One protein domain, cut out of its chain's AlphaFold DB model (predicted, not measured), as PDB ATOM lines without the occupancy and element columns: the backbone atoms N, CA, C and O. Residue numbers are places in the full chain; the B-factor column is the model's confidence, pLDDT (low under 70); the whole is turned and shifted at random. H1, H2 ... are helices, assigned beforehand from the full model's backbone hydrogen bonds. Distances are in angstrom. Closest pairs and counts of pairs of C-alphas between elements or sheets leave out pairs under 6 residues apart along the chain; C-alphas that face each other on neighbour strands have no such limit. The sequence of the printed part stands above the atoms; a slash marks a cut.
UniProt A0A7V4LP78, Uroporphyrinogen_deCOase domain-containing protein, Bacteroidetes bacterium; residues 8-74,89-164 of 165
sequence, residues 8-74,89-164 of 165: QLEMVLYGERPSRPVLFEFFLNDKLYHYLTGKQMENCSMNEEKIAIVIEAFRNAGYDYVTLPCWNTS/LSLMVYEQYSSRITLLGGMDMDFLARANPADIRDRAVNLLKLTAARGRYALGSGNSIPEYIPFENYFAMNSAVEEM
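What this domain is: This is residues 8 to 74 and 89 to 164 of the 165 residues of the protein "Uroporphyrinogen_deCOase domain-containing protein" of Bacteroidetes bacterium (UniProt A0A7V4LP78). Helices sit round a middle of long loops: H6 and H7 run side by side with short H5 near their first residues, and on another side H2 and H3 make a crossed pair. Short H1 and H4 lie apart from the other helices. The unnamed stretches 15 to 29 and 133 to 150 run through the middle, coming to 3 A and 4 A from the mean of the C-alphas. The printed part has 143 residues with seven named helices, H1 to H7 in order, and no named strand; the class is all helix, though the helices hold just under half, 71 of 143. It is compact, with a radius of gyration of the C-alphas of 15.5 A, and spans 47 by 33 by 26 A.

How they stand to each other: Start with H1, residues 8 to 14, which is apart from the other helices. Next look at H2, residues 30 to 37, and H3, residues 47 to 60: they touch, closest at the C-alphas of Leu 36 and Ala 57, 5.2 A apart, at a steep tilt of 66 degrees, the same way. H4, residues 92 to 97, is apart from the other helices, only just from H6, residues 117 to 132, at 8.3 A. H5, residues 109 to 114, only just touches H7, residues 151 to 164, with 3 pairs of C-alphas within 8 A and with residues 153 to 154 of H7 alone; the closest C-alphas are those of Leu 112 and Asn 153, 6.1 A apart. H6 and H7 touch, closest at the C-alphas of Pro 117 and Asn 153, 4.9 A apart, the same way at 37 degrees, only just a steep tilt. The helix packing is mostly crossed, with no touching pair at a shallow tilt. Residues 103 to 104 pair with residues 137 to 138, parallel, as strands do. In H1 to H6 every O i to N i+4 pair is within hydrogen-bond range; in H7 5 of 10 are, beside 10 of 11 O i to N i+3 pairs.

Where its parts are: Find C-alpha 8 at (39.034, 33.847, 236.877), where H1 begins. H3 runs 19.9 A from C-alpha 47 at (33.717, 49.091, 260.708). H6, the longest helix by residues, runs 22.1 A, and H7 runs 21.6 A to C-alpha 164 at (36.962, 19.768, 238.547).

The domain as a whole: The two C-alphas farthest apart, those of Ser 45 and Gln 96, are 47.1 A apart. Residues 75 to 88 are not printed, and C-alphas 74 and 89 are 34.1 A apart across this cut. The links H1 to H2, H4 to H5 and H6 to H7 are long. Look for pLDDT under 70 at residues 69 to 74 and 89 to 92 of the model.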
ATOM      1  N   GLN A   8      39.989  34.925 237.128       93.62
ATOM      2  CA  GLN A   8      39.034  33.847 236.877       93.62
ATOM      3  C   GLN A   8      37.590  34.366 236.869       93.62
ATOM      4  O   GLN A   8      36.802  33.998 235.996       93.62
ATOM      5  N   LEU A   9      37.240  35.257 237.806       91.38
ATOM      6  CA  LEU A   9      35.924  35.898 237.827       91.38
ATOM      7  C   LEU A   9      35.741  36.820 236.618       91.38
ATOM      8  O   LEU A   9      34.673  36.821 236.010       91.38
ATOM      9  N   GLU A  10      36.777  37.564 236.239       92.19
ATOM     10  CA  GLU A  10      36.763  38.419 235.051       92.19
ATOM     11  C   GLU A  10      36.452  37.615 233.779       92.19
ATOM     12  O   GLU A  10      35.540  37.973 233.031       92.19
ATOM     13  N   MET A  11      37.117  36.472 233.587       91.19
ATOM     14  CA  MET A  11      36.832  35.554 232.483       91.19
ATOM     15  C   MET A  11      35.369  35.099 232.497       91.19
ATOM     16  O   MET A  11      34.702  35.123 231.464       91.19
ATOM     17  N   VAL A  12      34.824  34.749 233.667       88.31
ATOM     18  CA  VAL A  12      33.407  34.375 233.802       88.31
ATOM     19  C   VAL A  12      32.474  35.530 233.414       88.31
ATOM     20  O   VAL A  12      31.455  35.285 232.767       88.31
ATOM     21  N   LEU A  13      32.813  36.779 233.742       88.69
ATOM     22  CA  LEU A  13      32.013  37.968 233.419       88.69
ATOM     23  C   LEU A  13      32.089  38.378 231.941       88.69
ATOM     24  O   LEU A  13      31.069  38.768 231.375       88.69
ATOM     25  N   TYR A  14      33.244  38.230 231.288       88.81
ATOM     26  CA  TYR A  14      33.364  38.385 229.826       88.81
ATOM     27  C   TYR A  14      32.831  37.181 229.049       88.81
ATOM     28  O   TYR A  14      32.703  37.196 227.822       88.81
ATOM     29  N   GLY A  15      32.465  36.137 229.781       80.69
ATOM     30  CA  GLY A  15      31.922  34.916 229.247       80.69
ATOM     31  C   GLY A  15      32.941  34.070 228.490       80.69
ATOM     32  O   GLY A  15      32.572  33.344 227.565       80.69
ATOM     33  N   GLU A  16      34.197  34.198 228.897       87.94
ATOM     34  CA  GLU A  16      35.322  33.342 228.569       87.94
ATOM     35  C   GLU A  16      35.342  32.107 229.488       87.94
ATOM     36  O   GLU A  16      34.536  31.957 230.415       87.94
ATOM     37  N   ARG A  17      36.262  31.177 229.209       88.12
ATOM     38  CA  ARG A  17      36.405  29.936 229.975       88.12
ATOM     39  C   ARG A  17      37.502  30.090 231.032       88.12
ATOM     40  O   ARG A  17      38.668  30.102 230.640       88.12
ATOM     41  N   PRO A  18      37.173  30.144 232.335       91.12
ATOM     42  CA  PRO A  18      38.191  30.215 233.373       91.12
ATOM     43  C   PRO A  18      39.011  28.918 233.425       91.12
ATOM     44  O   PRO A  18      38.541  27.842 233.040       91.12
ATOM     45  N   SER A  19      40.246  29.021 233.914       90.81
ATOM     46  CA  SER A  19      41.166  27.884 234.068       90.81
ATOM     47  C   SER A  19      40.764  26.928 235.197       90.81
ATOM     48  O   SER A  19      41.184  25.774 235.203       90.81
ATOM     49  N   ARG A  20      39.921  27.400 236.124       89.31
ATOM     50  CA  ARG A  20      39.323  26.629 237.219       89.31
ATOM     51  C   ARG A  20      37.896  27.103 237.508       89.31
ATOM     52  O   ARG A  20      37.537  28.209 237.097       89.31
ATOM     53  N   PRO A  21      37.076  26.321 238.231       88.62
ATOM     54  CA  PRO A  21      35.789  26.811 238.706       88.62
ATOM     55  C   PRO A  21      35.932  28.078 239.557       88.62
ATOM     56  O   PRO A  21      36.897  28.239 240.312       88.62
ATOM     57  N   VAL A  22      34.935  28.955 239.445       91.75
ATOM     58  CA  VAL A  22      34.849  30.215 240.188       91.75
ATOM     59  C   VAL A  22      33.668  30.139 241.141       91.75
ATOM     60  O   VAL A  22      32.561  29.765 240.741       91.75
ATOM     61  N   LEU A  23      33.918  30.487 242.400       93.38
ATOM     62  CA  LEU A  23      32.894  30.583 243.433       93.38
ATOM     63  C   LEU A  23      32.242  31.966 243.413       93.38
ATOM     64  O   LEU A  23      32.908  32.970 243.157       93.38
ATOM     65  N   PHE A  24      30.953  32.017 243.732       92.75
ATOM     66  CA  PHE A  24      30.192  33.240 243.945       92.75
ATOM     67  C   PHE A  24      29.326  33.116 245.199       92.75
ATOM     68  O   PHE A  24      28.666  32.108 245.409       92.75
ATOM     69  N   GLU A  25      29.301  34.154 246.022       92.94
ATOM     70  CA  GLU A  25      28.379  34.305 247.140       92.94
ATOM     71  C   GLU A  25      28.086  35.791 247.385       92.94
ATOM     72  O   GLU A  25      28.932  36.661 247.140       92.94
ATOM     73  N   PHE A  26      26.873  36.092 247.852       86.25
ATOM     74  CA  PHE A  26      26.512  37.441 248.253       86.25
ATOM     75  C   PHE A  26      27.074  37.757 249.623       86.25
ATOM     76  O   PHE A  26      27.744  38.764 249.745       86.25
ATOM     77  N   PHE A  27      26.798  36.958 250.651       90.94
ATOM     78  CA  PHE A  27      27.293  37.191 252.012       90.94
ATOM     79  C   PHE A  27      27.228  35.889 252.812       90.94
ATOM     80  O   PHE A  27      26.339  35.066 252.597       90.94
ATOM     81  N   LEU A  28      28.133  35.727 253.776       91.12
ATOM     82  CA  LEU A  28      28.077  34.645 254.762       91.12
ATOM     83  C   LEU A  28      27.394  35.135 256.051       91.12
ATOM     84  O   LEU A  28      27.196  36.339 256.239       91.12
ATOM     85  N   ASN A  29      27.045  34.206 256.942       89.94
ATOM     86  CA  ASN A  29      26.536  34.528 258.279       89.94
ATOM     87  C   ASN A  29      27.662  34.642 259.323       89.94
ATOM     88  O   ASN A  29      28.774  34.152 259.117       89.94
ATOM     89  N   ASP A  30      27.342  35.227 260.478       89.19
ATOM     90  CA  ASP A  30      28.288  35.488 261.572       89.19
ATOM     91  C   ASP A  30      28.974  34.222 262.098       89.19
ATOM     92  O   ASP A  30      30.160  34.252 262.432       89.19
ATOM     93  N   LYS A  31      28.275  33.081 262.099       92.00
ATOM     94  CA  LYS A  31      28.860  31.804 262.523       92.00
ATOM     95  C   LYS A  31      29.897  31.309 261.512       92.00
ATOM     96  O   LYS A  31      30.946  30.822 261.927       92.00
ATOM     97  N   LEU A  32      29.644  31.453 260.208       92.31
ATOM     98  CA  LEU A  32      30.622  31.128 259.161       92.31
ATOM     99  C   LEU A  32      31.808  32.090 259.188       92.31
ATOM    100  O   LEU A  32      32.947  31.634 259.101       92.31
ATOM    101  N   TYR A  33      31.575  33.393 259.371       94.06
ATOM    102  CA  TYR A  33      32.663  34.355 259.559       94.06
ATOM    103  C   TYR A  33      33.543  33.965 260.747       94.06
ATOM    104  O   TYR A  33      34.769  33.949 260.624       94.06
ATOM    105  N   HIS A  34      32.931  33.573 261.865       93.94
ATOM    106  CA  HIS A  34      33.662  33.097 263.029       93.94
ATOM    107  C   HIS A  34      34.430  31.808 262.762       93.94
ATOM    108  O   HIS A  34      35.618  31.738 263.058       93.94
ATOM    109  N   TYR A  35      33.792  30.812 262.154       94.88
ATOM    110  CA  TYR A  35      34.431  29.538 261.846       94.88
ATOM    111  C   TYR A  35      35.637  29.699 260.907       94.88
ATOM    112  O   TYR A  35      36.685  29.102 261.131       94.88
ATOM    113  N   LEU A  36      35.510  30.541 259.878       95.00
ATOM    114  CA  LEU A  36      36.540  30.736 258.854       95.00
ATOM    115  C   LEU A  36      37.715  31.608 259.314       95.00
ATOM    116  O   LEU A  36      38.774  31.560 258.692       95.00
ATOM    117  N   THR A  37      37.546  32.423 260.361       95.12
ATOM    118  CA  THR A  37      38.560  33.413 260.787       95.12
ATOM    119  C   THR A  37      38.994  33.282 262.246       95.12
ATOM    120  O   THR A  37      39.993  33.876 262.646       95.12
ATOM    121  N   GLY A  38      38.231  32.565 263.071       93.56
ATOM    122  CA  GLY A  38      38.364  32.546 264.528       93.56
ATOM    123  C   GLY A  38      37.912  33.836 265.228       93.56
ATOM    124  O   GLY A  38      37.985  33.916 266.453       93.56
ATOM    125  N   LYS A  39      37.436  34.853 264.498       92.12
ATOM    126  CA  LYS A  39      37.083  36.180 265.035       92.12
ATOM    127  C   LYS A  39      35.571  36.337 265.164       92.12
ATOM    128  O   LYS A  39      34.825  35.746 264.399       92.12
ATOM    129  N   GLN A  40      35.100  37.119 266.130       88.25
ATOM    130  CA  GLN A  40      33.667  37.385 266.302       88.25
ATOM    131  C   GLN A  40      33.359  38.830 265.919       88.25
ATOM    132  O   GLN A  40      34.005  39.749 266.421       88.25
ATOM    133  N   MET A  41      32.358  39.030 265.058       84.00
ATOM    134  CA  MET A  41      31.944  40.366 264.608       84.00
ATOM    135  C   MET A  41      31.414  41.248 265.744       84.00
ATOM    136  O   MET A  41      31.541  42.471 265.674       84.00
ATOM    137  N   GLU A  42      30.853  40.643 266.791       84.62
ATOM    138  CA  GLU A  42      30.343  41.332 267.983       84.62
ATOM    139  C   GLU A  42      31.451  42.029 268.785       84.62
ATOM    140  O   GLU A  42      31.210  43.071 269.388       84.62
ATOM    141  N   ASN A  43      32.682  41.509 268.726       85.50
ATOM    142  CA  ASN A  43      33.828  42.069 269.445       85.50
ATOM    143  C   ASN A  43      34.477  43.253 268.709       85.50
ATOM    144  O   ASN A  43      35.367  43.905 269.253       85.50
ATOM    145  N   CYS A  44      34.058  43.533 267.474       81.88
ATOM    146  CA  CYS A  44      34.600  44.621 266.672       81.88
ATOM    147  C   CYS A  44      33.869  45.933 266.959       81.88
ATOM    148  O   CYS A  44      32.653  46.046 266.762       81.88
ATOM    149  N   SER A  45      34.637  46.949 267.342       78.19
ATOM    150  CA  SER A  45      34.124  48.299 267.592       78.19
ATOM    151  C   SER A  45      34.107  49.133 266.311       78.19
ATOM    152  O   SER A  45      33.214  49.958 266.118       78.19
ATOM    153  N   MET A  46      35.064  48.892 265.409       79.62
ATOM    154  CA  MET A  46      35.244  49.670 264.184       79.62
ATOM    155  C   MET A  46      34.718  48.925 262.951       79.62
ATOM    156  O   MET A  46      34.820  47.703 262.835       79.62
ATOM    157  N   ASN A  47      34.193  49.670 261.973       80.88
ATOM    158  CA  ASN A  47      33.717  49.091 260.708       80.88
ATOM    159  C   ASN A  47      34.846  48.426 259.906       80.88
ATOM    160  O   ASN A  47      34.612  47.419 259.247       80.88
ATOM    161  N   GLU A  48      36.062  48.966 259.981       82.44
ATOM    162  CA  GLU A  48      37.247  48.424 259.305       82.44
ATOM    163  C   GLU A  48      37.610  47.027 259.820       82.44
ATOM    164  O   GLU A  48      37.931  46.145 259.027       82.44
ATOM    165  N   GLU A  49      37.467  46.786 261.128       86.00
ATOM    166  CA  GLU A  49      37.691  45.470 261.739       86.00
ATOM    167  C   GLU A  49      36.678  44.444 261.218       86.00
ATOM    168  O   GLU A  49      37.047  43.329 260.847       86.00
ATOM    169  N   LYS A  50      35.403  44.841 261.118       86.31
ATOM    170  CA  LYS A  50      34.338  43.989 260.565       86.31
ATOM    171  C   LYS A  50      34.591  43.676 259.093       86.31
ATOM    172  O   LYS A  50      34.475  42.526 258.686       86.31
ATOM    173  N   ILE A  51      34.985  44.675 258.304       88.38
ATOM    174  CA  ILE A  51      35.344  44.498 256.890       88.38
ATOM    175  C   ILE A  51      36.534  43.538 256.748       88.38
ATOM    176  O   ILE A  51      36.496  42.653 255.895       88.38
ATOM    177  N   ALA A  52      37.553  43.658 257.602       90.44
ATOM    178  CA  ALA A  52      38.709  42.766 257.586       90.44
ATOM    179  C   ALA A  52      38.321  41.302 257.857       90.44
ATOM    180  O   ALA A  52      38.821  40.414 257.167       90.44
ATOM    181  N   ILE A  53      37.397  41.048 258.794       92.19
ATOM    182  CA  ILE A  53      36.858  39.699 259.045       92.19
ATOM    183  C   ILE A  53      36.167  39.149 257.793       92.19
ATOM    184  O   ILE A  53      36.416  38.006 257.417       92.19
ATOM    185  N   VAL A  54      35.332  39.950 257.123       91.69
ATOM    186  CA  VAL A  54      34.614  39.507 255.915       91.69
ATOM    187  C   VAL A  54      35.593  39.184 254.780       91.69
ATOM    188  O   VAL A  54      35.489  38.117 254.179       91.69
ATOM    189  N   ILE A  55      36.580  40.054 254.523       92.88
ATOM    190  CA  ILE A  55      37.636  39.821 253.520       92.88
ATOM    191  C   ILE A  55      38.380  38.515 253.816       92.88
ATOM    192  O   ILE A  55      38.578  37.686 252.928       92.88
ATOM    193  N   GLU A  56      38.793  38.326 255.069       94.00
ATOM    194  CA  GLU A  56      39.542  37.146 255.487       94.00
ATOM    195  C   GLU A  56      38.710  35.869 255.358       94.00
ATOM    196  O   GLU A  56      39.212  34.866 254.857       94.00
ATOM    197  N   ALA A  57      37.435  35.909 255.743       94.69
ATOM    198  CA  ALA A  57      36.538  34.771 255.628       94.69
ATOM    199  C   ALA A  57      36.308  34.363 254.171       94.69
ATOM    200  O   ALA A  57      36.407  33.181 253.855       94.69
ATOM    201  N   PHE A  58      36.050  35.323 253.275       95.31
ATOM    202  CA  PHE A  58      35.876  35.038 251.849       95.31
ATOM    203  C   PHE A  58      37.147  34.424 251.252       95.31
ATOM    204  O   PHE A  58      37.090  33.385 250.595       95.31
ATOM    205  N   ARG A  59      38.315  34.990 251.573       94.12
ATOM    206  CA  ARG A  59      39.601  34.415 251.165       94.12
ATOM    207  C   ARG A  59      39.768  32.982 251.680       94.12
ATOM    208  O   ARG A  59      40.140  32.097 250.918       94.12
ATOM    209  N   ASN A  60      39.495  32.751 252.963       94.62
ATOM    210  CA  ASN A  60      39.657  31.443 253.598       94.62
ATOM    211  C   ASN A  60      38.601  30.421 253.138       94.62
ATOM    212  O   ASN A  60      38.818  29.226 253.295       94.62
ATOM    213  N   ALA A  61      37.485  30.877 252.565       93.06
ATOM    214  CA  ALA A  61      36.483  30.038 251.913       93.06
ATOM    215  C   ALA A  61      36.770  29.782 250.421       93.06
ATOM    216  O   ALA A  61      36.042  29.009 249.799       93.06
ATOM    217  N   GLY A  62      37.820  30.395 249.861       92.81
ATOM    218  CA  GLY A  62      38.269  30.179 248.485       92.81
ATOM    219  C   GLY A  62      37.667  31.126 247.444       92.81
ATOM    220  O   GLY A  62      37.785  30.849 246.253       92.81
ATOM    221  N   TYR A  63      37.024  32.223 247.856       94.69
ATOM    222  CA  TYR A  63      36.500  33.218 246.918       94.69
ATOM    223  C   TYR A  63      37.610  34.124 246.372       94.69
ATOM    224  O   TYR A  63      38.522  34.539 247.090       94.69
ATOM    225  N   ASP A  64      37.468  34.491 245.100       93.56
ATOM    226  CA  ASP A  64      38.383  35.385 244.376       93.56
ATOM    227  C   ASP A  64      38.074  36.875 244.566       93.56
ATOM    228  O   ASP A  64      38.818  37.749 244.122       93.56
ATOM    229  N   TYR A  65      36.958  37.167 245.224       92.56
ATOM    230  CA  TYR A  65      36.454  38.506 245.480       92.56
ATOM    231  C   TYR A  65      35.724  38.530 246.825       92.56
ATOM    232  O   TYR A  65      35.519  37.499 247.465       92.56
ATOM    233  N   VAL A  66      35.301  39.721 247.242       92.62
ATOM    234  CA  VAL A  66      34.429  39.905 248.399       92.62
ATOM    235  C   VAL A  66      33.381  40.967 248.099       92.62
ATOM    236  O   VAL A  66      33.645  41.990 247.468       92.62
ATOM    237  N   THR A  67      32.178  40.727 248.579       87.06
ATOM    238  CA  THR A  67      31.070  41.676 248.643       87.06
ATOM    239  C   THR A  67      31.117  42.396 249.982       87.06
ATOM    240  O   THR A  67      31.073  41.785 251.048       87.06
ATOM    241  N   LEU A  68      31.208  43.724 249.951       82.62
ATOM    242  CA  LEU A  68      31.247  44.514 251.179       82.62
ATOM    243  C   LEU A  68      29.821  44.749 251.700       82.62
ATOM    244  O   LEU A  68      29.006  45.345 250.989       82.62
ATOM    245  N   PRO A  69      29.482  44.314 252.929       68.06
ATOM    246  CA  PRO A  69      28.164  44.568 253.493       68.06
ATOM    247  C   PRO A  69      28.035  46.055 253.848       68.06
ATOM    248  O   PRO A  69      28.565  46.545 254.846       68.06
ATOM    249  N   CYS A  70      27.313  46.805 253.014       64.62
ATOM    250  CA  CYS A  70      27.065  48.237 253.218       64.62
ATOM    251  C   CYS A  70      25.774  48.532 254.000       64.62
ATOM    252  O   CYS A  70      25.395  49.688 254.167       64.62
ATOM    253  N   TRP A  71      25.066  47.515 254.505       58.34
ATOM    254  CA  TRP A  71      23.838  47.711 255.290       58.34
ATOM    255  C   TRP A  71      24.104  48.184 256.725       58.34
ATOM    256  O   TRP A  71      23.268  48.887 257.297       58.34
ATOM    257  N   ASN A  72      25.273  47.879 257.292       54.91
ATOM    258  CA  ASN A  72      25.695  48.301 258.634       54.91
ATOM    259  C   ASN A  72      26.907  49.251 258.622       54.91
ATOM    260  O   ASN A  72      27.211  49.840 259.655       54.91
ATOM    261  N   THR A  73      27.549  49.460 257.470       56.06
ATOM    262  CA  THR A  73      28.647  50.418 257.302       56.06
ATOM    263  C   THR A  73      28.169  51.653 256.534       56.06
ATOM    264  O   THR A  73      27.385  51.562 255.590       56.06
ATOM    265  N   SER A  74      28.609  52.841 256.946       56.16
ATOM    266  CA  SER A  74      28.274  54.106 256.264       56.16
ATOM    267  C   SER A  74      29.109  54.340 254.999       56.16
ATOM    268  O   SER A  74      29.030  55.409 254.406       56.16
ATOM    269  N   LEU A  89      13.773  30.935 238.237       49.34
ATOM    270  CA  LEU A  89      13.588  29.920 237.191       49.34
ATOM    271  C   LEU A  89      14.763  28.920 237.081       49.34
ATOM    272  O   LEU A  89      15.916  29.252 237.335       49.34
ATOM    273  N   SER A  90      14.431  27.693 236.652       56.81
ATOM    274  CA  SER A  90      15.272  26.475 236.589       56.81
ATOM    275  C   SER A  90      16.419  26.473 235.547       56.81
ATOM    276  O   SER A  90      16.559  27.407 234.768       56.81
ATOM    277  N   LEU A  91      17.179  25.361 235.465       58.06
ATOM    278  CA  LEU A  91      18.239  25.027 234.477       58.06
ATOM    279  C   LEU A  91      17.981  25.474 233.022       58.06
ATOM    280  O   LEU A  91      18.933  25.740 232.290       58.06
ATOM    281  N   MET A  92      16.717  25.600 232.602       59.22
ATOM    282  CA  MET A  92      16.355  26.165 231.297       59.22
ATOM    283  C   MET A  92      16.899  27.588 231.076       59.22
ATOM    284  O   MET A  92      17.180  27.960 229.940       59.22
ATOM    285  N   VAL A  93      17.118  28.363 232.144       71.38
ATOM    286  CA  VAL A  93      17.687  29.717 232.078       71.38
ATOM    287  C   VAL A  93      19.131  29.700 231.577       71.38
ATOM    288  O   VAL A  93      19.491  30.543 230.758       71.38
ATOM    289  N   TYR A  94      19.956  28.734 232.001       74.69
ATOM    290  CA  TYR A  94      21.334  28.635 231.512       74.69
ATOM    291  C   TYR A  94      21.364  28.373 230.005       74.69
ATOM    292  O   TYR A  94      22.032  29.101 229.273       74.69
ATOM    293  N   GLU A  95      20.586  27.408 229.515       77.19
ATOM    294  CA  GLU A  95      20.539  27.106 228.078       77.19
ATOM    295  C   GLU A  95      20.017  28.286 227.246       77.19
ATOM    296  O   GLU A  95      20.528  28.560 226.161       77.19
ATOM    297  N   GLN A  96      19.032  29.024 227.760       79.94
ATOM    298  CA  GLN A  96      18.415  30.136 227.034       79.94
ATOM    299  C   GLN A  96      19.249  31.425 227.057       79.94
ATOM    300  O   GLN A  96      19.284  32.151 226.060       79.94
ATOM    301  N   TYR A  97      19.916  31.725 228.175       81.69
ATOM    302  CA  TYR A  97      20.466  33.060 228.428       81.69
ATOM    303  C   TYR A  97      21.977  33.103 228.638       81.69
ATOM    304  O   TYR A  97      22.533  34.191 228.512       81.69
ATOM    305  N   SER A  98      22.666  31.976 228.858       78.88
ATOM    306  CA  SER A  98      24.128  31.988 229.060       78.88
ATOM    307  C   SER A  98      24.877  32.635 227.889       78.88
ATOM    308  O   SER A  98      25.850  33.356 228.085       78.88
ATOM    309  N   SER A  99      24.384  32.492 226.655       81.94
ATOM    310  CA  SER A  99      24.960  33.168 225.479       81.94
ATOM    311  C   SER A  99      24.863  34.703 225.516       81.94
ATOM    312  O   SER A  99      25.605  35.374 224.798       81.94
ATOM    313  N   ARG A 100      24.005  35.272 226.371       83.50
ATOM    314  CA  ARG A 100      23.722  36.714 226.463       83.50
ATOM    315  C   ARG A 100      24.196  37.347 227.768       83.50
ATOM    316  O   ARG A 100      24.489  38.537 227.770       83.50
ATOM    317  N   ILE A 101      24.235  36.583 228.858       82.56
ATOM    318  CA  ILE A 101      24.595  37.070 230.193       82.56
ATOM    319  C   ILE A 101      25.205  35.950 231.045       82.56
ATOM    320  O   ILE A 101      24.852  34.781 230.896       82.56
ATOM    321  N   THR A 102      26.108  36.319 231.951       84.50
ATOM    322  CA  THR A 102      26.697  35.416 232.946       84.50
ATOM    323  C   THR A 102      25.727  35.150 234.091       84.50
ATOM    324  O   THR A 102      25.066  36.066 234.580       84.50
ATOM    325  N   LEU A 103      25.660  33.895 234.536       86.62
ATOM    326  CA  LEU A 103      24.827  33.475 235.659       86.62
ATOM    327  C   LEU A 103      25.690  33.236 236.900       86.62
ATOM    328  O   LEU A 103      26.719  32.567 236.832       86.62
ATOM    329  N   LEU A 104      25.265  33.775 238.039       89.44
ATOM    330  CA  LEU A 104      25.994  33.697 239.303       89.44
ATOM    331  C   LEU A 104      25.099  33.045 240.360       89.44
ATOM    332  O   LEU A 104      23.973  33.493 240.578       89.44
ATOM    333  N   GLY A 105      25.596  31.995 241.009       89.81
ATOM    334  CA  GLY A 105      24.900  31.307 242.088       89.81
ATOM    335  C   GLY A 105      23.750  30.409 241.624       89.81
ATOM    336  O   GLY A 105      23.860  29.670 240.643       89.81
ATOM    337  N   GLY A 106      22.638  30.452 242.355       85.06
ATOM    338  CA  GLY A 106      21.398  29.767 241.977       85.06
ATOM    339  C   GLY A 106      21.220  28.353 242.536       85.06
ATOM    340  O   GLY A 106      20.266  27.679 242.146       85.06
ATOM    341  N   MET A 107      22.077  27.892 243.456       88.31
ATOM    342  CA  MET A 107      21.729  26.722 244.270       88.31
ATOM    343  C   MET A 107      20.545  27.055 245.181       88.31
ATOM    344  O   MET A 107      20.533  28.081 245.865       88.31
ATOM    345  N   ASP A 108      19.548  26.175 245.173       88.62
ATOM    346  CA  ASP A 108      18.321  26.357 245.936       88.62
ATOM    347  C   ASP A 108      18.590  26.320 247.450       88.62
ATOM    348  O   ASP A 108      19.277  25.432 247.963       88.62
ATOM    349  N   MET A 109      18.047  27.308 248.166       88.69
ATOM    350  CA  MET A 109      18.300  27.490 249.599       88.69
ATOM    351  C   MET A 109      17.667  26.387 250.440       88.69
ATOM    352  O   MET A 109      18.205  26.014 251.480       88.69
ATOM    353  N   ASP A 110      16.524  25.875 250.002       89.31
ATOM    354  CA  ASP A 110      15.797  24.839 250.711       89.31
ATOM    355  C   ASP A 110      16.479  23.469 250.544       89.31
ATOM    356  O   ASP A 110      16.656  22.734 251.519       89.31
ATOM    357  N   PHE A 111      16.991  23.184 249.346       88.31
ATOM    358  CA  PHE A 111      17.862  22.045 249.083       88.31
ATOM    359  C   PHE A 111      19.144  22.118 249.919       88.31
ATOM    360  O   PHE A 111      19.480  21.154 250.605       88.31
ATOM    361  N   LEU A 112      19.815  23.277 249.943       92.19
ATOM    362  CA  LEU A 112      20.990  23.503 250.793       92.19
ATOM    363  C   LEU A 112      20.690  23.326 252.288       92.19
ATOM    364  O   LEU A 112      21.561  22.884 253.035       92.19
ATOM    365  N   ALA A 113      19.480  23.656 252.739       93.06
ATOM    366  CA  ALA A 113      19.092  23.517 254.139       93.06
ATOM    367  C   ALA A 113      18.797  22.063 254.544       93.06
ATOM    368  O   ALA A 113      19.013  21.708 255.702       93.06
ATOM    369  N   ARG A 114      18.263  21.240 253.629       90.50
ATOM    370  CA  ARG A 114      17.625  19.954 253.976       90.50
ATOM    371  C   ARG A 114      18.289  18.709 253.392       90.50
ATOM    372  O   ARG A 114      18.089  17.625 253.936       90.50
ATOM    373  N   ALA A 115      19.027  18.830 252.292       92.62
ATOM    374  CA  ALA A 115      19.714  17.695 251.685       92.62
ATOM    375  C   ALA A 115      20.944  17.281 252.507       92.62
ATOM    376  O   ALA A 115      21.446  18.045 253.335       92.62
ATOM    377  N   ASN A 116      21.436  16.061 252.276       95.38
ATOM    378  CA  ASN A 116      22.697  15.634 252.874       95.38
ATOM    379  C   ASN A 116      23.900  16.208 252.084       95.38
ATOM    380  O   ASN A 116      23.773  16.504 250.892       95.38
ATOM    381  N   PRO A 117      25.085  16.320 252.711       97.31
ATOM    382  CA  PRO A 117      26.285  16.857 252.068       97.31
ATOM    383  C   PRO A 117      26.687  16.165 250.755       97.31
ATOM    384  O   PRO A 117      27.215  16.813 249.857       97.31
ATOM    385  N   ALA A 118      26.462  14.854 250.621       93.19
ATOM    386  CA  ALA A 118      26.858  14.121 249.419       93.19
ATOM    387  C   ALA A 118      26.007  14.539 248.212       93.19
ATOM    388  O   ALA A 118      26.563  14.900 247.178       93.19
ATOM    389  N   ASP A 119      24.686  14.609 248.386       88.12
ATOM    390  CA  ASP A 119      23.755  15.037 247.337       88.12
ATOM    391  C   ASP A 119      24.012  16.488 246.902       88.12
ATOM    392  O   ASP A 119      23.894  16.830 245.723       88.12
ATOM    393  N   ILE A 120      24.385  17.352 247.852       93.25
ATOM    394  CA  ILE A 120      24.731  18.750 247.579       93.25
ATOM    395  C   ILE A 120      25.990  18.841 246.722       93.25
ATOM    396  O   ILE A 120      25.997  19.558 245.717       93.25
ATOM    397  N   ARG A 121      27.038  18.099 247.094       93.88
ATOM    398  CA  ARG A 121      28.282  18.048 246.324       93.88
ATOM    399  C   ARG A 121      28.028  17.504 244.921       93.88
ATOM    400  O   ARG A 121      28.402  18.156 243.951       93.88
ATOM    401  N   ASP A 122      27.306  16.393 244.795       85.44
ATOM    402  CA  ASP A 122      26.978  15.787 243.500       85.44
ATOM    403  C   ASP A 122      26.184  16.752 242.611       85.44
ATOM    404  O   ASP A 122      26.448  16.888 241.411       85.44
ATOM    405  N   ARG A 123      25.218  17.478 243.189       86.62
ATOM    406  CA  ARG A 123      24.456  18.504 242.469       86.62
ATOM    407  C   ARG A 123      25.359  19.632 241.976       86.62
ATOM    408  O   ARG A 123      25.245  20.018 240.811       86.62
ATOM    409  N   ALA A 124      26.246  20.131 242.829       91.88
ATOM    410  CA  ALA A 124      27.191  21.190 242.498       91.88
ATOM    411  C   ALA A 124      28.187  20.755 241.404       91.88
ATOM    412  O   ALA A 124      28.356  21.471 240.416       91.88
ATOM    413  N   VAL A 125      28.762  19.551 241.502       88.25
ATOM    414  CA  VAL A 125      29.648  18.969 240.476       88.25
ATOM    415  C   VAL A 125      28.926  18.844 239.136       88.25
ATOM    416  O   VAL A 125      29.480  19.190 238.092       88.25
ATOM    417  N   ASN A 126      27.675  18.382 239.139       82.88
ATOM    418  CA  ASN A 126      26.892  18.255 237.912       82.88
ATOM    419  C   ASN A 126      26.628  19.611 237.246       82.88
ATOM    420  O   ASN A 126      26.762  19.717 236.028       82.88
ATOM    421  N   LEU A 127      26.305  20.650 238.023       84.81
ATOM    422  CA  LEU A 127      26.170  22.011 237.494       84.81
ATOM    423  C   LEU A 127      27.488  22.489 236.880       84.81
ATOM    424  O   LEU A 127      27.500  22.900 235.722       84.81
ATOM    425  N   LEU A 128      28.603  22.340 237.599       86.38
ATOM    426  CA  LEU A 128      29.927  22.718 237.103       86.38
ATOM    427  C   LEU A 128      30.286  21.992 235.797       86.38
ATOM    428  O   LEU A 128      30.747  22.635 234.855       86.38
ATOM    429  N   LYS A 129      30.031  20.680 235.695       83.00
ATOM    430  CA  LYS A 129      30.265  19.886 234.473       83.00
ATOM    431  C   LYS A 129      29.419  20.362 233.295       83.00
ATOM    432  O   LYS A 129      29.948  20.499 232.193       83.00
ATOM    433  N   LEU A 130      28.133  20.634 233.522       79.00
ATOM    434  CA  LEU A 130      27.219  21.129 232.487       79.00
ATOM    435  C   LEU A 130      27.677  22.479 231.927       79.00
ATOM    436  O   LEU A 130      27.598  22.710 230.721       79.00
ATOM    437  N   THR A 131      28.195  23.355 232.786       82.50
ATOM    438  CA  THR A 131      28.583  24.711 232.390       82.50
ATOM    439  C   THR A 131      30.046  24.837 231.957       82.50
ATOM    440  O   THR A 131      30.407  25.817 231.313       82.50
ATOM    441  N   ALA A 132      30.905  23.857 232.257       81.50
ATOM    442  CA  ALA A 132      32.355  23.936 232.033       81.50
ATOM    443  C   ALA A 132      32.756  24.188 230.570       81.50
ATOM    444  O   ALA A 132      33.731  24.893 230.308       81.50
ATOM    445  N   ALA A 133      32.020  23.616 229.612       73.25
ATOM    446  CA  ALA A 133      32.351  23.734 228.191       73.25
ATOM    447  C   ALA A 133      32.087  25.141 227.630       73.25
ATOM    448  O   ALA A 133      32.822  25.596 226.756       73.25
ATOM    449  N   ARG A 134      31.042  25.820 228.121       73.94
ATOM    450  CA  ARG A 134      30.606  27.140 227.635       73.94
ATOM    451  C   ARG A 134      31.001  28.288 228.568       73.94
ATOM    452  O   ARG A 134      30.961  29.436 228.142       73.94
ATOM    453  N   GLY A 135      31.389  27.992 229.809       81.19
ATOM    454  CA  GLY A 135      31.692  28.986 230.837       81.19
ATOM    455  C   GLY A 135      30.440  29.721 231.325       81.19
ATOM    456  O   GLY A 135      29.328  29.182 231.290       81.19
ATOM    457  N   ARG A 136      30.626  30.978 231.750       83.88
ATOM    458  CA  ARG A 136      29.541  31.928 232.095       83.88
ATOM    459  C   ARG A 136      28.669  31.521 233.281       83.88
ATOM    460  O   ARG A 136      27.511  31.931 233.381       83.88
ATOM    461  N   TYR A 137      29.231  30.709 234.164       89.56
ATOM    462  CA  TYR A 137      28.596  30.278 235.395       89.56
ATOM    463  C   TYR A 137      29.601  30.329 236.542       89.56
ATOM    464  O   TYR A 137      30.721  29.842 236.391       89.56
ATOM    465  N   ALA A 138      29.190  30.895 237.674       90.31
ATOM    466  CA  ALA A 138      29.897  30.768 238.944       90.31
ATOM    467  C   ALA A 138      28.993  30.050 239.948       90.31
ATOM    468  O   ALA A 138      27.833  30.433 240.124       90.31
ATOM    469  N   LEU A 139      29.521  29.012 240.596       93.44
ATOM    470  CA  LEU A 139      28.770  28.216 241.564       93.44
ATOM    471  C   LEU A 139      28.580  29.008 242.858       93.44
ATOM    472  O   LEU A 139      29.522  29.607 243.370       93.44
ATOM    473  N   GLY A 140      27.371  28.960 243.400       92.19
ATOM    474  CA  GLY A 140      26.999  29.671 244.615       92.19
ATOM    475  C   GLY A 140      25.546  29.435 244.983       92.19
ATOM    476  O   GLY A 140      24.784  28.847 244.204       92.19
ATOM    477  N   SER A 141      25.134  29.931 246.143       91.69
ATOM    478  CA  SER A 141      23.726  29.890 246.520       91.69
ATOM    479  C   SER A 141      22.889  30.914 245.744       91.69
ATOM    480  O   SER A 141      23.405  31.810 245.073       91.69
ATOM    481  N   GLY A 142      21.568  30.745 245.740       85.19
ATOM    482  CA  GLY A 142      20.642  31.708 245.136       85.19
ATOM    483  C   GLY A 142      20.439  32.979 245.970       85.19
ATOM    484  O   GLY A 142      19.681  33.859 245.563       85.19
ATOM    485  N   ASN A 143      21.051  33.078 247.153       87.19
ATOM    486  CA  ASN A 143      20.899  34.198 248.080       87.19
ATOM    487  C   ASN A 143      22.192  34.403 248.886       87.19
ATOM    488  O   ASN A 143      23.219  33.895 248.492       87.19
ATOM    489  N   SER A 144      22.169  35.172 249.976       86.38
ATOM    490  CA  SER A 144      23.188  35.069 251.033       86.38
ATOM    491  C   SER A 144      23.028  33.753 251.793       86.38
ATOM    492  O   SER A 144      21.901  33.266 251.872       86.38
ATOM    493  N   ILE A 145      24.081  33.228 252.429       93.06
ATOM    494  CA  ILE A 145      24.001  32.038 253.296       93.06
ATOM    495  C   ILE A 145      23.483  32.421 254.696       93.06
ATOM    496  O   ILE A 145      24.233  32.991 255.494       93.06
ATOM    497  N   PRO A 146      22.229  32.097 255.057       89.12
ATOM    498  CA  PRO A 146      21.670  32.389 256.371       89.12
ATOM    499  C   PRO A 146      22.120  31.364 257.417       89.12
ATOM    500  O   PRO A 146      22.650  30.303 257.098       89.12
ATOM    501  N   GLU A 147      21.863  31.663 258.691       88.81
ATOM    502  CA  GLU A 147      22.284  30.819 259.819       88.81
ATOM    503  C   GLU A 147      21.685  29.410 259.850       88.81
ATOM    504  O   GLU A 147      22.223  28.545 260.538       88.81
ATOM    505  N   TYR A 148      20.561  29.183 259.169       90.00
ATOM    506  CA  TYR A 148      19.902  27.879 259.158       90.00
ATOM    507  C   TYR A 148      20.543  26.888 258.180       90.00
ATOM    508  O   TYR A 148      20.166  25.721 258.191       90.00
ATOM    509  N   ILE A 149      21.474  27.330 257.326       95.69
ATOM    510  CA  ILE A 149      22.207  26.424 256.440       95.69
ATOM    511  C   ILE A 149      23.299  25.716 257.250       95.69
ATOM    512  O   ILE A 149      24.167  26.398 257.806       95.69
ATOM    513  N   PRO A 150      23.293  24.369 257.314       96.81
ATOM    514  CA  PRO A 150      24.346  23.619 257.985       96.81
ATOM    515  C   PRO A 150      25.716  23.888 257.363       96.81
ATOM    516  O   PRO A 150      25.852  24.035 256.144       96.81
ATOM    517  N   PHE A 151      26.751  23.915 258.197       96.69
ATOM    518  CA  PHE A 151      28.113  24.164 257.730       96.69
ATOM    519  C   PHE A 151      28.583  23.077 256.774       96.69
ATOM    520  O   PHE A 151      29.142  23.397 255.727       96.69
ATOM    521  N   GLU A 152      28.318  21.808 257.088       96.94
ATOM    522  CA  GLU A 152      28.682  20.693 256.217       96.94
ATOM    523  C   GLU A 152      28.056  20.810 254.823       96.94
ATOM    524  O   GLU A 152      28.699  20.459 253.838       96.94
ATOM    525  N   ASN A 153      26.851  21.372 254.725       97.75
ATOM    526  CA  ASN A 153      26.140  21.549 253.464       97.75
ATOM    527  C   ASN A 153      26.756  22.677 252.631       97.75
ATOM    528  O   ASN A 153      27.003  22.508 251.437       97.75
ATOM    529  N   TYR A 154      27.074  23.805 253.269       96.94
ATOM    530  CA  TYR A 154      27.815  24.890 252.630       96.94
ATOM    531  C   TYR A 154      29.195  24.424 252.131       96.94
ATOM    532  O   TYR A 154      29.547  24.636 250.970       96.94
ATOM    533  N   PHE A 155      29.964  23.731 252.978       97.38
ATOM    534  CA  PHE A 155      31.285  23.228 252.595       97.38
ATOM    535  C   PHE A 155      31.213  22.139 251.530       97.38
ATOM    536  O   PHE A 155      32.078  22.097 250.659       97.38
ATOM    537  N   ALA A 156      30.177  21.300 251.544       96.94
ATOM    538  CA  ALA A 156      29.963  20.317 250.496       96.94
ATOM    539  C   ALA A 156      29.750  20.965 249.124       96.94
ATOM    540  O   ALA A 156      30.386  20.541 248.159       96.94
ATOM    541  N   MET A 157      28.931  22.022 249.044       96.62
ATOM    542  CA  MET A 157      28.771  22.803 247.813       96.62
ATOM    543  C   MET A 157      30.120  23.345 247.335       96.62
ATOM    544  O   MET A 157      30.488  23.125 246.184       96.62
ATOM    545  N   ASN A 158      30.878  24.010 248.213       96.06
ATOM    546  CA  ASN A 158      32.157  24.610 247.830       96.06
ATOM    547  C   ASN A 158      33.191  23.558 247.416       96.06
ATOM    548  O   ASN A 158      33.916  23.778 246.452       96.06
ATOM    549  N   SER A 159      33.233  22.405 248.090       95.50
ATOM    550  CA  SER A 159      34.186  21.327 247.791       95.50
ATOM    551  C   SER A 159      34.040  20.754 246.378       95.50
ATOM    552  O   SER A 159      35.001  20.217 245.839       95.50
ATOM    553  N   ALA A 160      32.883  20.930 245.728       92.69
ATOM    554  CA  ALA A 160      32.655  20.473 244.356       92.69
ATOM    555  C   ALA A 160      33.655  21.057 243.342       92.69
ATOM    556  O   ALA A 160      33.898  20.447 242.301       92.69
ATOM    557  N   VAL A 161      34.248  22.223 243.626       90.75
ATOM    558  CA  VAL A 161      35.267  22.823 242.749       90.75
ATOM    559  C   VAL A 161      36.563  22.016 242.714       90.75
ATOM    560  O   VAL A 161      37.275  22.073 241.715       90.75
ATOM    561  N   GLU A 162      36.862  21.257 243.771       90.06
ATOM    562  CA  GLU A 162      38.073  20.437 243.876       90.06
ATOM    563  C   GLU A 162      38.002  19.202 242.964       90.06
ATOM    564  O   GLU A 162      39.034  18.724 242.510       90.06
ATOM    565  N   GLU A 163      36.800  18.728 242.623       87.50
ATOM    566  CA  GLU A 163      36.589  17.592 241.709       87.50
ATOM    567  C   GLU A 163      36.704  17.960 240.218       87.50
ATOM    568  O   GLU A 163      36.580  17.101 239.342       87.50
ATOM    569  N   MET A 164      36.893  19.245 239.914       80.31
ATOM    570  CA  MET A 164      36.962  19.768 238.547       80.31
ATOM    571  C   MET A 164      38.390  20.125 238.107       80.31
ATOM    572  O   MET A 164      38.560  20.629 236.993       80.31
TER     573      MET A 164